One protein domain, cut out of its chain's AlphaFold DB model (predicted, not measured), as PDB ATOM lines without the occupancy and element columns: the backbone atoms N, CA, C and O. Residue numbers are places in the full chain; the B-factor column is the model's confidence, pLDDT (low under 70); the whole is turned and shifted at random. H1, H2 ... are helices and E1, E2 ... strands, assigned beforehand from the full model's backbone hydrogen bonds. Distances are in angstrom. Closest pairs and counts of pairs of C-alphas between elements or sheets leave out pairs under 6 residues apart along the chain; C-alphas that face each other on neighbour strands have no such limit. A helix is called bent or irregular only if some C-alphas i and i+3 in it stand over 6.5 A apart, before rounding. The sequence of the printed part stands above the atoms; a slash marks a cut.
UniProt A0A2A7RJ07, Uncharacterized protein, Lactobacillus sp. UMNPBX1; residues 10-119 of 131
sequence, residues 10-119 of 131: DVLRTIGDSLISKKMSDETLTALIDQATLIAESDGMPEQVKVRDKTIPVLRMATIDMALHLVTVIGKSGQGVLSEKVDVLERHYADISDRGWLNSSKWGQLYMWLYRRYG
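What this domain is: This is residues 10 to 119 of the 131 residues of an uncharacterized protein of Lactobacillus sp. UMNPBX1 (UniProt A0A2A7RJ07). Picture one helix, H3, as the core of a small helical body: H2 crosses it on one side, H6 runs back along another, and H1 packs on it too. The antiparallel hairpin E1 and E2 makes one end of the long axis, while H4 sits loosely by the far end of H3, and H5 makes a corner with H6. The printed part has 110 residues, with six named helices and two named strands in the order H1, H2, E1, E2, H3, H4, H5, H6; the class is mostly helix. It is compact, with a radius of gyration of the C-alphas of 14.0 A and spans of 46 by 33 by 20 A.

How they stand to each other: Start at the hairpin of E1, residues 49 to 51, and E2, residues 54 to 56, where N 49 and O 56 are 2.9 A apart and N 56 and O 49 2.8 A, both within hydrogen-bond range. A tight link leads to H3, residues 58 to 74, the hub. H2, residues 26 to 42, touches H3 at a steep tilt of 56 degrees, opposite ways; the closest C-alphas, Thr 37 and Thr 63, are 5.0 A apart. H6, residues 106 to 118, touches H3 at a shallow tilt of 31 degrees, opposite ways, closest at C-alphas Asp 65 and Trp 107, 4.9 A. H1, residues 10 to 19, touches H3 at a steep tilt of 39 degrees, the same way, closest at C-alphas Gly 16 and Leu 68, 6.6 A. H5, residues 99 to 104, touches H6 only at the corner, with residues 108 to 112 of H6 alone; C-alphas Leu 102 and Gly 108 are closest, 4.3 A. H4, residues 82 to 94, touches no helix but is near H2. In H2, H3, H4 and H6 every O i to N i+4 pair is within hydrogen-bond range; H1 has 4 of 6, and H5 has 0 of 2 but 3 of 3 O i to N i+3 pairs.

Where its parts are: Find C-alpha 10 at (8.896, -12.037, 52.415), where H1 begins; it is irregular, with C-alphas 15 and 18 9.0 A apart. H2 measures 24.0 A from first to last C-alpha. H3 runs 24.1 A from C-alpha 58 at (3.234, -3.544, 36.238). H4 measures 18.0 A, and H6 runs 18.4 A to C-alpha 118 at (2.364, 2.848, 32.256).

The domain as a whole: Look to Asp 53 and Gly 80 for the two C-alphas farthest apart, 46.1 A. The printed part has no cut, and no link is long. Mean pLDDT of the printed part is 79.4; residues 74 to 100 are under 70.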
ATOM      1  N   ASP A  10       7.705 -11.273  52.805       91.75
ATOM      2  CA  ASP A  10       8.896 -12.037  52.415       91.75
ATOM      3  C   ASP A  10       9.489 -11.584  51.075       91.75
ATOM      4  O   ASP A  10      10.712 -11.475  50.937       91.75
ATOM      5  N   VAL A  11       8.641 -11.259  50.092       92.19
ATOM      6  CA  VAL A  11       9.086 -10.679  48.813       92.19
ATOM      7  C   VAL A  11       9.786  -9.346  49.064       92.19
ATOM      8  O   VAL A  11      10.886  -9.116  48.553       92.19
ATOM      9  N   LEU A  12       9.191  -8.488  49.895       91.50
ATOM     10  CA  LEU A  12       9.787  -7.208  50.266       91.50
ATOM     11  C   LEU A  12      11.124  -7.379  50.983       91.50
ATOM     12  O   LEU A  12      12.078  -6.682  50.646       91.50
ATOM     13  N   ARG A  13      11.224  -8.312  51.934       90.44
ATOM     14  CA  ARG A  13      12.479  -8.620  52.641       90.44
ATOM     15  C   ARG A  13      13.554  -9.126  51.689       90.44
ATOM     16  O   ARG A  13      14.701  -8.718  51.813       90.44
ATOM     17  N   THR A  14      13.181  -9.945  50.712       90.81
ATOM     18  CA  THR A  14      14.113 -10.488  49.714       90.81
ATOM     19  C   THR A  14      14.674  -9.395  48.801       90.81
ATOM     20  O   THR A  14      15.869  -9.379  48.519       90.81
ATOM     21  N   ILE A  15      13.832  -8.465  48.343       90.00
ATOM     22  CA  ILE A  15      14.236  -7.395  47.411       90.00
ATOM     23  C   ILE A  15      14.897  -6.221  48.150       90.00
ATOM     24  O   ILE A  15      15.857  -5.623  47.662       90.00
ATOM     25  N   GLY A  16      14.366  -5.874  49.321       83.94
ATOM     26  CA  GLY A  16      14.837  -4.780  50.160       83.94
ATOM     27  C   GLY A  16      16.109  -5.111  50.936       83.94
ATOM     28  O   GLY A  16      16.881  -4.192  51.207       83.94
ATOM     29  N   ASP A  17      16.339  -6.387  51.262       81.81
ATOM     30  CA  ASP A  17      17.484  -6.928  52.009       81.81
ATOM     31  C   ASP A  17      17.920  -6.018  53.177       81.81
ATOM     32  O   ASP A  17      17.229  -5.923  54.192       81.81
ATOM     33  N   SER A  18      19.019  -5.275  53.016       79.00
ATOM     34  CA  SER A  18      19.564  -4.357  54.030       79.00
ATOM     35  C   SER A  18      18.666  -3.167  54.400       79.00
ATOM     36  O   SER A  18      18.877  -2.544  55.442       79.00
ATOM     37  N   LEU A  19      17.669  -2.835  53.576       81.88
ATOM     38  CA  LEU A  19      16.736  -1.738  53.831       81.88
ATOM     39  C   LEU A  19      15.728  -2.081  54.932       81.88
ATOM     40  O   LEU A  19      15.330  -1.211  55.709       81.88
ATOM     41  N   ILE A  20      15.284  -3.335  54.989       82.75
ATOM     42  CA  ILE A  20      14.222  -3.748  55.901       82.75
ATOM     43  C   ILE A  20      14.862  -4.294  57.168       82.75
ATOM     44  O   ILE A  20      15.432  -5.382  57.200       82.75
ATOM     45  N   SER A  21      14.739  -3.533  58.255       78.31
ATOM     46  CA  SER A  21      15.193  -3.985  59.567       78.31
ATOM     47  C   SER A  21      14.532  -5.313  59.940       78.31
ATOM     48  O   SER A  21      13.311  -5.456  59.864       78.31
ATOM     49  N   LYS A  22      15.327  -6.255  60.458       75.44
ATOM     50  CA  LYS A  22      14.830  -7.528  61.015       75.44
ATOM     51  C   LYS A  22      13.810  -7.342  62.148       75.44
ATOM     52  O   LYS A  22      13.102  -8.279  62.480       75.44
ATOM     53  N   LYS A  23      13.747  -6.147  62.750       75.81
ATOM     54  CA  LYS A  23      12.782  -5.785  63.801       75.81
ATOM     55  C   LYS A  23      11.451  -5.253  63.262       75.81
ATOM     56  O   LYS A  23      10.539  -5.035  64.049       75.81
ATOM     57  N   MET A  24      11.349  -4.965  61.963       82.31
ATOM     58  CA  MET A  24      10.081  -4.568  61.353       82.31
ATOM     59  C   MET A  24       9.163  -5.787  61.320       82.31
ATOM     60  O   MET A  24       9.598  -6.837  60.848       82.31
ATOM     61  N   SER A  25       7.946  -5.663  61.845       85.88
ATOM     62  CA  SER A  25       7.000  -6.777  61.910       85.88
ATOM     63  C   SER A  25       6.346  -7.036  60.553       85.88
ATOM     64  O   SER A  25       6.299  -6.137  59.707       85.88
ATOM     65  N   ASP A  26       5.840  -8.249  60.344       87.12
ATOM     66  CA  ASP A  26       5.141  -8.590  59.103       87.12
ATOM     67  C   ASP A  26       3.838  -7.802  58.971       87.12
ATOM     68  O   ASP A  26       3.523  -7.359  57.878       87.12
ATOM     69  N   GLU A  27       3.153  -7.486  60.073       84.25
ATOM     70  CA  GLU A  27       1.961  -6.625  60.056       84.25
ATOM     71  C   GLU A  27       2.295  -5.215  59.562       84.25
ATOM     72  O   GLU A  27       1.528  -4.612  58.815       84.25
ATOM     73  N   THR A  28       3.464  -4.690  59.948       82.25
ATOM     74  CA  THR A  28       3.935  -3.397  59.442       82.25
ATOM     75  C   THR A  28       4.192  -3.479  57.942       82.25
ATOM     76  O   THR A  28       3.800  -2.577  57.214       82.25
ATOM     77  N   LEU A  29       4.845  -4.544  57.472       86.69
ATOM     78  CA  LEU A  29       5.120  -4.722  56.048       86.69
ATOM     79  C   LEU A  29       3.836  -4.908  55.240       86.69
ATOM     80  O   LEU A  29       3.707  -4.268  54.205       86.69
ATOM     81  N   THR A  30       2.879  -5.694  55.727       88.38
ATOM     82  CA  THR A  30       1.565  -5.865  55.098       88.38
ATOM     83  C   THR A  30       0.844  -4.530  54.965       88.38
ATOM     84  O   THR A  30       0.443  -4.175  53.864       88.38
ATOM     85  N   ALA A  31       0.794  -3.717  56.025       83.12
ATOM     86  CA  ALA A  31       0.180  -2.391  55.948       83.12
ATOM     87  C   ALA A  31       0.851  -1.482  54.896       83.12
ATOM     88  O   ALA A  31       0.175  -0.721  54.205       83.12
ATOM     89  N   LEU A  32       2.179  -1.572  54.738       86.00
ATOM     90  CA  LEU A  32       2.901  -0.827  53.701       86.00
ATOM     91  C   LEU A  32       2.623  -1.352  52.292       86.00
ATOM     92  O   LEU A  32       2.565  -0.550  51.363       86.00
ATOM     93  N   ILE A  33       2.460  -2.665  52.127       90.88
ATOM     94  CA  ILE A  33       2.074  -3.286  50.853       90.88
ATOM     95  C   ILE A  33       0.666  -2.845  50.461       90.88
ATOM     96  O   ILE A  33       0.467  -2.419  49.323       90.88
ATOM     97  N   ASP A  34      -0.288  -2.911  51.387       86.25
ATOM     98  CA  ASP A  34      -1.678  -2.517  51.149       86.25
ATOM     99  C   ASP A  34      -1.743  -1.050  50.722       86.25
ATOM    100  O   ASP A  34      -2.353  -0.703  49.708       86.25
ATOM    101  N   GLN A  35      -1.020  -0.188  51.439       83.50
ATOM    102  CA  GLN A  35      -0.944   1.226  51.107       83.50
ATOM    103  C   GLN A  35      -0.273   1.471  49.751       83.50
ATOM    104  O   GLN A  35      -0.786   2.236  48.936       83.50
ATOM    105  N   ALA A  36       0.858   0.820  49.482       90.50
ATOM    106  CA  ALA A  36       1.552   0.916  48.203       90.50
ATOM    107  C   ALA A  36       0.689   0.446  47.023       90.50
ATOM    108  O   ALA A  36       0.751   1.042  45.947       90.50
ATOM    109  N   THR A  37      -0.127  -0.588  47.235       91.94
ATOM    110  CA  THR A  37      -1.074  -1.103  46.240       91.94
ATOM    111  C   THR A  37      -2.159  -0.077  45.953       91.94
ATOM    112  O   THR A  37      -2.327   0.298  44.798       91.94
ATOM    113  N   LEU A  38      -2.800   0.472  46.992       86.69
ATOM    114  CA  LEU A  38      -3.817   1.516  46.841       86.69
ATOM    115  C   LEU A  38      -3.280   2.734  46.077       86.69
ATOM    116  O   LEU A  38      -3.958   3.279  45.206       86.69
ATOM    117  N   ILE A  39      -2.051   3.153  46.385       86.69
ATOM    118  CA  ILE A  39      -1.363   4.236  45.678       86.69
ATOM    119  C   ILE A  39      -1.185   3.884  44.197       86.69
ATOM    120  O   ILE A  39      -1.536   4.680  43.332       86.69
ATOM    121  N   ALA A  40      -0.638   2.704  43.890       90.25
ATOM    122  CA  ALA A  40      -0.390   2.272  42.517       90.25
ATOM    123  C   ALA A  40      -1.678   2.148  41.692       90.25
ATOM    124  O   ALA A  40      -1.700   2.574  40.538       90.25
ATOM    125  N   GLU A  41      -2.751   1.628  42.285       89.38
ATOM    126  CA  GLU A  41      -4.074   1.578  41.659       89.38
ATOM    127  C   GLU A  41      -4.631   2.984  41.409       89.38
ATOM    128  O   GLU A  41      -5.114   3.269  40.314       89.38
ATOM    129  N   SER A  42      -4.507   3.886  42.389       86.00
ATOM    130  CA  SER A  42      -4.977   5.276  42.280       86.00
ATOM    131  C   SER A  42      -4.208   6.084  41.233       86.00
ATOM    132  O   SER A  42      -4.786   6.937  40.566       86.00
ATOM    133  N   ASP A  43      -2.920   5.792  41.052       87.06
ATOM    134  CA  ASP A  43      -2.065   6.373  40.011       87.06
ATOM    135  C   ASP A  43      -2.289   5.730  38.619       87.06
ATOM    136  O   ASP A  43      -1.595   6.058  37.645       87.06
ATOM    137  N   GLY A  44      -3.267   4.822  38.513       88.88
ATOM    138  CA  GLY A  44      -3.727   4.199  37.274       88.88
ATOM    139  C   GLY A  44      -2.763   3.166  36.700       88.88
ATOM    140  O   GLY A  44      -2.720   2.967  35.485       88.88
ATOM    141  N   MET A  45      -1.955   2.516  37.542       91.62
ATOM    142  CA  MET A  45      -1.066   1.448  37.092       91.62
ATOM    143  C   MET A  45      -1.886   0.242  36.607       91.62
ATOM    144  O   MET A  45      -2.695  -0.291  37.366       91.62
ATOM    145  N   PRO A  46      -1.670  -0.250  35.376       92.50
ATOM    146  CA  PRO A  46      -2.341  -1.453  34.904       92.50
ATOM    147  C   PRO A  46      -1.822  -2.695  35.640       92.50
ATOM    148  O   PRO A  46      -0.632  -2.797  35.939       92.50
ATOM    149  N   GLU A  47      -2.692  -3.688  35.846       92.56
ATOM    150  CA  GLU A  47      -2.322  -4.980  36.447       92.56
ATOM    151  C   GLU A  47      -1.133  -5.618  35.706       92.56
ATOM    152  O   GLU A  47      -0.132  -6.020  36.302       92.56
ATOM    153  N   GLN A  48      -1.201  -5.613  34.372       93.00
ATOM    154  CA  GLN A  48      -0.164  -6.138  33.495       93.00
ATOM    155  C   GLN A  48      -0.134  -5.422  32.141       93.00
ATOM    156  O   GLN A  48      -1.157  -4.964  31.633       93.00
ATOM    157  N   VAL A  49       1.042  -5.374  31.515       89.81
ATOM    158  CA  VAL A  49       1.239  -4.827  30.165       89.81
ATOM    159  C   VAL A  49       1.958  -5.847  29.297       89.81
ATOM    160  O   VAL A  49       2.952  -6.448  29.707       89.81
ATOM    161  N   LYS A  50       1.486  -6.017  28.060       91.81
ATOM    162  CA  LYS A  50       2.165  -6.843  27.062       91.81
ATOM    163  C   LYS A  50       3.176  -6.001  26.284       91.81
ATOM    164  O   LYS A  50       2.806  -5.062  25.584       91.81
ATOM    165  N   VAL A  51       4.454  -6.357  26.374       87.44
ATOM    166  CA  VAL A  51       5.542  -5.741  25.602       87.44
ATOM    167  C   VAL A  51       6.175  -6.817  24.730       87.44
ATOM    168  O   VAL A  51       6.889  -7.693  25.222       87.44
ATOM    169  N   ARG A  52       5.921  -6.741  23.417       89.31
ATOM    170  CA  ARG A  52       6.256  -7.809  22.455       89.31
ATOM    171  C   ARG A  52       5.622  -9.137  22.910       89.31
ATOM    172  O   ARG A  52       4.411  -9.184  23.116       89.31
ATOM    173  N   ASP A  53       6.431 -10.171  23.130       91.19
ATOM    174  CA  ASP A  53       5.985 -11.507  23.544       91.19
ATOM    175  C   ASP A  53       6.063 -11.738  25.062       91.19
ATOM    176  O   ASP A  53       5.973 -12.873  25.524       91.19
ATOM    177  N   LYS A  54       6.253 -10.676  25.857       88.00
ATOM    178  CA  LYS A  54       6.355 -10.764  27.320       88.00
ATOM    179  C   LYS A  54       5.221 -10.011  28.007       88.00
ATOM    180  O   LYS A  54       4.890  -8.892  27.618       88.00
ATOM    181  N   THR A  55       4.685 -10.616  29.060       92.00
ATOM    182  CA  THR A  55       3.760  -9.975  30.000       92.00
ATOM    183  C   THR A  55       4.559  -9.431  31.176       92.00
ATOM    184  O   THR A  55       5.353 -10.154  31.775       92.00
ATOM    185  N   ILE A  56       4.377  -8.149  31.474       91.12
ATOM    186  CA  ILE A  56       5.035  -7.451  32.579       91.12
ATOM    187  C   ILE A  56       3.971  -7.155  33.644       91.12
ATOM    188  O   ILE A  56       3.005  -6.470  33.309       91.12
ATOM    189  N   PRO A  57       4.126  -7.623  34.896       94.75
ATOM    190  CA  PRO A  57       3.167  -7.380  35.976       94.75
ATOM    191  C   PRO A  57       3.404  -5.991  36.594       94.75
ATOM    192  O   PRO A  57       4.077  -5.848  37.616       94.75
ATOM    193  N   VAL A  58       2.919  -4.946  35.917       94.06
ATOM    194  CA  VAL A  58       3.234  -3.544  36.238       94.06
ATOM    195  C   VAL A  58       2.743  -3.154  37.630       94.06
ATOM    196  O   VAL A  58       3.536  -2.598  38.390       94.06
ATOM    197  N   LEU A  59       1.500  -3.486  37.992       94.31
ATOM    198  CA  LEU A  59       0.953  -3.171  39.314       94.31
ATOM    199  C   LEU A  59       1.801  -3.794  40.428       94.31
ATOM    200  O   LEU A  59       2.213  -3.103  41.351       94.31
ATOM    201  N   ARG A  60       2.175  -5.070  40.282       95.75
ATOM    202  CA  ARG A  60       3.038  -5.772  41.241       95.75
ATOM    203  C   ARG A  60       4.394  -5.084  41.417       95.75
ATOM    204  O   ARG A  60       4.875  -4.939  42.538       95.75
ATOM    205  N   MET A  61       5.028  -4.676  40.315       95.50
ATOM    206  CA  MET A  61       6.306  -3.955  40.359       95.50
ATOM    207  C   MET A  61       6.153  -2.594  41.045       95.50
ATOM    208  O   MET A  61       6.950  -2.261  41.918       95.50
ATOM    209  N   ALA A  62       5.099  -1.850  40.703       95.44
ATOM    210  CA  ALA A  62       4.799  -0.552  41.294       95.44
ATOM    211  C   ALA A  62       4.534  -0.664  42.804       95.44
ATOM    212  O   ALA A  62       5.085   0.116  43.577       95.44
ATOM    213  N   THR A  63       3.776  -1.672  43.241       95.94
ATOM    214  CA  THR A  63       3.547  -1.959  44.661       95.94
ATOM    215  C   THR A  63       4.859  -2.227  45.398       95.94
ATOM    216  O   THR A  63       5.085  -1.663  46.465       95.94
ATOM    217  N   ILE A  64       5.753  -3.051  44.839       96.00
ATOM    218  CA  ILE A  64       7.055  -3.348  45.462       96.00
ATOM    219  C   ILE A  64       7.901  -2.076  45.585       96.00
ATOM    220  O   ILE A  64       8.407  -1.778  46.669       96.00
ATOM    221  N   ASP A  65       8.037  -1.316  44.498       95.69
ATOM    222  CA  ASP A  65       8.848  -0.098  44.473       95.69
ATOM    223  C   ASP A  65       8.302   0.955  45.448       95.69
ATOM    224  O   ASP A  65       9.060   1.554  46.214       95.69
ATOM    225  N   MET A  66       6.982   1.144  45.493       94.00
ATOM    226  CA  MET A  66       6.356   2.073  46.429       94.00
ATOM    227  C   MET A  66       6.497   1.601  47.878       94.00
ATOM    228  O   MET A  66       6.902   2.385  48.732       94.00
ATOM    229  N   ALA A  67       6.252   0.328  48.185       92.75
ATOM    230  CA  ALA A  67       6.386  -0.175  49.551       92.75
ATOM    231  C   ALA A  67       7.830  -0.042  50.069       92.75
ATOM    232  O   ALA A  67       8.052   0.418  51.192       92.75
ATOM    233  N   LEU A  68       8.836  -0.346  49.241       92.94
ATOM    234  CA  LEU A  68      10.244  -0.127  49.590       92.94
ATOM    235  C   LEU A  68      10.569   1.361  49.743       92.94
ATOM    236  O   LEU A  68      11.351   1.741  50.618       92.94
ATOM    237  N   HIS A  69       9.959   2.226  48.935       91.50
ATOM    238  CA  HIS A  69      10.072   3.665  49.115       91.50
ATOM    239  C   HIS A  69       9.490   4.110  50.467       91.50
ATOM    240  O   HIS A  69      10.182   4.787  51.231       91.50
ATOM    241  N   LEU A  70       8.295   3.652  50.835       87.12
ATOM    242  CA  LEU A  70       7.680   3.955  52.129       87.12
ATOM    243  C   LEU A  70       8.557   3.490  53.298       87.12
ATOM    244  O   LEU A  70       8.740   4.244  54.253       87.12
ATOM    245  N   VAL A  71       9.201   2.321  53.201       87.50
ATOM    246  CA  VAL A  71      10.193   1.880  54.200       87.50
ATOM    247  C   VAL A  71      11.333   2.898  54.352       87.50
ATOM    248  O   VAL A  71      11.726   3.208  55.479       87.50
ATOM    249  N   THR A  72      11.850   3.463  53.251       83.25
ATOM    250  CA  THR A  72      12.938   4.465  53.305       83.25
ATOM    251  C   THR A  72      12.527   5.783  53.955       83.25
ATOM    252  O   THR A  72      13.367   6.449  54.564       83.25
ATOM    253  N   VAL A  73      11.255   6.164  53.830       77.38
ATOM    254  CA  VAL A  73      10.722   7.406  54.399       77.38
ATOM    255  C   VAL A  73      10.381   7.199  55.875       77.38
ATOM    256  O   VAL A  73      10.809   7.977  56.720       77.38
ATOM    257  N   ILE A  74       9.725   6.087  56.215       69.00
ATOM    258  CA  ILE A  74       9.321   5.750  57.589       69.00
ATOM    259  C   ILE A  74      10.526   5.454  58.485       69.00
ATOM    260  O   ILE A  74      10.515   5.802  59.666       69.00
ATOM    261  N   GLY A  75      11.592   4.853  57.948       56.94
ATOM    262  CA  GLY A  75      12.829   4.608  58.697       56.94
ATOM    263  C   GLY A  75      13.502   5.885  59.220       56.94
ATOM    264  O   GLY A  75      14.260   5.813  60.185       56.94
ATOM    265  N   LYS A  76      13.201   7.051  58.632       50.59
ATOM    266  CA  LYS A  76      13.706   8.359  59.077       50.59
ATOM    267  C   LYS A  76      12.842   9.002  60.172       50.59
ATOM    268  O   LYS A  76      13.348   9.864  60.882       50.59
ATOM    269  N   SER A  77      11.589   8.570  60.341       45.53
ATOM    270  CA  SER A  77      10.586   9.230  61.199       45.53
ATOM    271  C   SER A  77      10.425   8.628  62.603       45.53
ATOM    272  O   SER A  77       9.608   9.106  63.376       45.53
ATOM    273  N   GLY A  78      11.209   7.612  62.976       41.47
ATOM    274  CA  GLY A  78      11.119   6.986  64.300       41.47
ATOM    275  C   GLY A  78      10.050   5.889  64.388       41.47
ATOM    276  O   GLY A  78       8.969   5.953  63.805       41.47
ATOM    277  N   GLN A  79      10.388   4.805  65.088       44.09
ATOM    278  CA  GLN A  79       9.504   3.660  65.299       44.09
ATOM    279  C   GLN A  79       8.438   3.994  66.347       44.09
ATOM    280  O   GLN A  79       8.628   3.755  67.534       44.09
ATOM    281  N   GLY A  80       7.299   4.506  65.907       44.88
ATOM    282  CA  GLY A  80       6.119   4.640  66.748       44.88
ATOM    283  C   GLY A  80       4.936   5.086  65.910       44.88
ATOM    284  O   GLY A  80       5.086   5.946  65.062       44.88
ATOM    285  N   VAL A  81       3.781   4.471  66.138       46.44
ATOM    286  CA  VAL A  81       2.462   4.967  65.726       46.44
ATOM    287  C   VAL A  81       2.144   4.904  64.217       46.44
ATOM    288  O   VAL A  81       2.506   5.751  63.412       46.44
ATOM    289  N   LEU A  82       1.368   3.883  63.836       50.56
ATOM    290  CA  LEU A  82       0.736   3.763  62.513       50.56
ATOM    291  C   LEU A  82      -0.139   4.981  62.151       50.56
ATOM    292  O   LEU A  82      -0.181   5.343  60.983       50.56
ATOM    293  N   SER A  83      -0.773   5.655  63.123       44.59
ATOM    294  CA  SER A  83      -1.597   6.846  62.851       44.59
ATOM    295  C   SER A  83      -0.778   8.081  62.461       44.59
ATOM    296  O   SER A  83      -1.168   8.782  61.540       44.59
ATOM    297  N   GLU A  84       0.397   8.314  63.064       48.88
ATOM    298  CA  GLU A  84       1.300   9.390  62.612       48.88
ATOM    299  C   GLU A  84       1.823   9.130  61.194       48.88
ATOM    300  O   GLU A  84       2.091  10.063  60.440       48.88
ATOM    301  N   LYS A  85       1.943   7.857  60.801       53.38
ATOM    302  CA  LYS A  85       2.384   7.465  59.457       53.38
ATOM    303  C   LYS A  85       1.298   7.688  58.409       53.38
ATOM    304  O   LYS A  85       1.627   8.143  57.318       53.38
ATOM    305  N   VAL A  86       0.034   7.416  58.749       52.56
ATOM    306  CA  VAL A  86      -1.121   7.788  57.918       52.56
ATOM    307  C   VAL A  86      -1.168   9.307  57.758       52.56
ATOM    308  O   VAL A  86      -1.195   9.767  56.626       52.56
ATOM    309  N   ASP A  87      -1.012  10.082  58.836       49.75
ATOM    310  CA  ASP A  87      -1.011  11.554  58.784       49.75
ATOM    311  C   ASP A  87       0.127  12.142  57.929       49.75
ATOM    312  O   ASP A  87      -0.071  13.101  57.184       49.75
ATOM    313  N   VAL A  88       1.349  11.603  58.026       55.12
ATOM    314  CA  VAL A  88       2.488  12.056  57.201       55.12
ATOM    315  C   VAL A  88       2.249  11.753  55.722       55.12
ATOM    316  O   VAL A  88       2.601  12.560  54.861       55.12
ATOM    317  N   LEU A  89       1.628  10.614  55.417       54.50
ATOM    318  CA  LEU A  89       1.331  10.213  54.047       54.50
ATOM    319  C   LEU A  89       0.128  10.977  53.491       54.50
ATOM    320  O   LEU A  89       0.219  11.480  52.379       54.50
ATOM    321  N   GLU A  90      -0.932  11.189  54.269       53.81
ATOM    322  CA  GLU A  90      -2.037  12.081  53.904       53.81
ATOM    323  C   GLU A  90      -1.536  13.494  53.602       53.81
ATOM    324  O   GLU A  90      -1.949  14.077  52.607       53.81
ATOM    325  N   ARG A  91      -0.578  14.027  54.374       54.88
ATOM    326  CA  ARG A  91       0.045  15.330  54.078       54.88
ATOM    327  C   ARG A  91       0.822  15.333  52.759       54.88
ATOM    328  O   ARG A  91       0.721  16.302  52.015       54.88
ATOM    329  N   HIS A  92       1.564  14.269  52.447       52.62
ATOM    330  CA  HIS A  92       2.311  14.164  51.186       52.62
ATOM    331  C   HIS A  92       1.421  13.899  49.962       52.62
ATOM    332  O   HIS A  92       1.747  14.365  48.874       52.62
ATOM    333  N   TYR A  93       0.299  13.194  50.123       47.47
ATOM    334  CA  TYR A  93      -0.675  12.961  49.051       47.47
ATOM    335  C   TYR A  93      -1.657  14.126  48.868       47.47
ATOM    336  O   TYR A  93      -2.094  14.370  47.744       47.47
ATOM    337  N   ALA A  94      -1.975  14.871  49.931       44.94
ATOM    338  CA  ALA A  94      -2.746  16.111  49.850       44.94
ATOM    339  C   ALA A  94      -1.962  17.220  49.135       44.94
ATOM    340  O   ALA A  94      -2.558  18.032  48.426       44.94
ATOM    341  N   ASP A  95      -0.631  17.223  49.252       44.31
ATOM    342  CA  ASP A  95       0.248  18.096  48.474       44.31
ATOM    343  C   ASP A  95       0.713  17.421  47.171       44.31
ATOM    344  O   ASP A  95       1.888  17.152  46.921       44.31
ATOM    345  N   ILE A  96      -0.259  17.163  46.296       45.44
ATOM    346  CA  ILE A  96      -0.085  16.593  44.946       45.44
ATOM    347  C   ILE A  96       0.842  17.433  44.041       45.44
ATOM    348  O   ILE A  96       1.184  16.999  42.935       45.44
ATOM    349  N   SER A  97       1.233  18.636  44.479       45.47
ATOM    350  CA  SER A  97       2.102  19.553  43.746       45.47
ATOM    351  C   SER A  97       3.594  19.230  43.895       45.47
ATOM    352  O   SER A  97       4.370  19.547  42.990       45.47
ATOM    353  N   ASP A  98       3.993  18.514  44.954       53.59
ATOM    354  CA  ASP A  98       5.395  18.218  45.255       53.59
ATOM    355  C   ASP A  98       5.701  16.714  45.213       53.59
ATOM    356  O   ASP A  98       6.023  16.069  46.210       53.59
ATOM    357  N   ARG A  99       5.694  16.128  44.007       62.94
ATOM    358  CA  ARG A  99       6.232  14.768  43.775       62.94
ATOM    359  C   ARG A  99       7.753  14.662  43.997       62.94
ATOM    360  O   ARG A  99       8.345  13.627  43.680       62.94
ATOM    361  N   GLY A 100       8.405  15.700  44.533       65.56
ATOM    362  CA  GLY A 100       9.804  15.681  44.947       65.56
ATOM    363  C   GLY A 100      10.110  14.587  45.971       65.56
ATOM    364  O   GLY A 100      11.216  14.044  45.961       65.56
ATOM    365  N   TRP A 101       9.125  14.175  46.778       74.25
ATOM    366  CA  TRP A 101       9.299  13.122  47.784       74.25
ATOM    367  C   TRP A 101       9.702  11.763  47.181       74.25
ATOM    368  O   TRP A 101      10.569  11.087  47.742       74.25
ATOM    369  N   LEU A 102       9.207  11.415  45.985       84.44
ATOM    370  CA  LEU A 102       9.582  10.185  45.270       84.44
ATOM    371  C   LEU A 102      11.055  10.175  44.826       84.44
ATOM    372  O   LEU A 102      11.641   9.111  44.638       84.44
ATOM    373  N   ASN A 103      11.708  11.336  44.727       83.00
ATOM    374  CA  ASN A 103      13.137  11.398  44.410       83.00
ATOM    375  C   ASN A 103      14.035  11.054  45.609       83.00
ATOM    376  O   ASN A 103      15.244  10.891  45.430       83.00
ATOM    377  N   SER A 104      13.473  10.924  46.817       82.62
ATOM    378  CA  SER A 104      14.242  10.725  48.053       82.62
ATOM    379  C   SER A 104      14.813   9.314  48.234       82.62
ATOM    380  O   SER A 104      15.629   9.097  49.137       82.62
ATOM    381  N   SER A 105      14.440   8.352  47.379       87.94
ATOM    382  CA  SER A 105      15.082   7.038  47.333       87.94
ATOM    383  C   SER A 105      15.047   6.407  45.941       87.94
ATOM    384  O   SER A 105      14.215   6.751  45.103       87.94
ATOM    385  N   LYS A 106      15.948   5.441  45.700       91.69
ATOM    386  CA  LYS A 106      16.019   4.708  44.422       91.69
ATOM    387  C   LYS A 106      14.688   4.042  44.051       91.69
ATOM    388  O   LYS A 106      14.340   3.978  42.881       91.69
ATOM    389  N   TRP A 107      13.940   3.584  45.053       93.94
ATOM    390  CA  TRP A 107      12.664   2.902  44.866       93.94
ATOM    391  C   TRP A 107      11.563   3.868  44.430       93.94
ATOM    392  O   TRP A 107      10.818   3.568  43.505       93.94
ATOM    393  N   GLY A 108      11.539   5.081  44.990       91.25
ATOM    394  CA  GLY A 108      10.614   6.120  44.532       91.25
ATOM    395  C   GLY A 108      10.909   6.574  43.096       91.25
ATOM    396  O   GLY A 108       9.988   6.842  42.328       91.25
ATOM    397  N   GLN A 109      12.180   6.566  42.677       91.88
ATOM    398  CA  GLN A 109      12.561   6.843  41.285       91.88
ATOM    399  C   GLN A 109      12.132   5.726  40.319       91.88
ATOM    400  O   GLN A 109      11.681   6.024  39.211       91.88
ATOM    401  N   LEU A 110      12.235   4.454  40.725       94.06
ATOM    402  CA  LEU A 110      11.736   3.314  39.943       94.06
ATOM    403  C   LEU A 110      10.209   3.349  39.816       94.06
ATOM    404  O   LEU A 110       9.684   3.236  38.706       94.06
ATOM    405  N   TYR A 111       9.513   3.645  40.915       94.19
ATOM    406  CA  TYR A 111       8.073   3.876  40.908       94.19
ATOM    407  C   TYR A 111       7.684   5.002  39.939       94.19
ATOM    408  O   TYR A 111       6.830   4.824  39.073       94.19
ATOM    409  N   MET A 112       8.366   6.149  40.018       91.44
ATOM    410  CA  MET A 112       8.145   7.290  39.123       91.44
ATOM    411  C   MET A 112       8.361   6.918  37.649       91.44
ATOM    412  O   MET A 112       7.652   7.411  36.769       91.44
ATOM    413  N   TRP A 113       9.336   6.055  37.358       91.19
ATOM    414  CA  TRP A 113       9.563   5.554  36.006       91.19
ATOM    415  C   TRP A 113       8.389   4.700  35.513       91.19
ATOM    416  O   TRP A 113       7.902   4.945  34.406       91.19
ATOM    417  N   LEU A 114       7.890   3.764  36.331       92.31
ATOM    418  CA  LEU A 114       6.699   2.964  36.010       92.31
ATOM    419  C   LEU A 114       5.474   3.853  35.800       92.31
ATOM    420  O   LEU A 114       4.763   3.695  34.811       92.31
ATOM    421  N   TYR A 115       5.289   4.845  36.667       90.69
ATOM    422  CA  TYR A 115       4.158   5.765  36.628       90.69
ATOM    423  C   TYR A 115       4.131   6.579  35.338       90.69
ATOM    424  O   TYR A 115       3.110   6.667  34.662       90.69
ATOM    425  N   ARG A 116       5.281   7.128  34.935       89.00
ATOM    426  CA  ARG A 116       5.404   7.853  33.663       89.00
ATOM    427  C   ARG A 116       5.198   6.944  32.461       89.00
ATOM    428  O   ARG A 116       4.746   7.412  31.424       89.00
ATOM    429  N   ARG A 117       5.586   5.672  32.562       90.19
ATOM    430  CA  ARG A 117       5.583   4.749  31.426       90.19
ATOM    431  C   ARG A 117       4.241   4.056  31.207       90.19
ATOM    432  O   ARG A 117       3.907   3.799  30.053       90.19
ATOM    433  N   TYR A 118       3.537   3.722  32.282       90.25
ATOM    434  CA  TYR A 118       2.364   2.848  32.256       90.25
ATOM    435  C   TYR A 118       1.169   3.384  33.047       90.25
ATOM    436  O   TYR A 118       0.053   2.997  32.726       90.25
ATOM    437  N   GLY A 119       1.396   4.232  34.054       86.06
ATOM    438  CA  GLY A 119       0.327   4.897  34.798       86.06
ATOM    439  C   GLY A 119      -0.117   6.203  34.136       86.06
ATOM    440  O   GLY A 119       0.273   6.532  33.013       86.06
TER     441      GLY A 119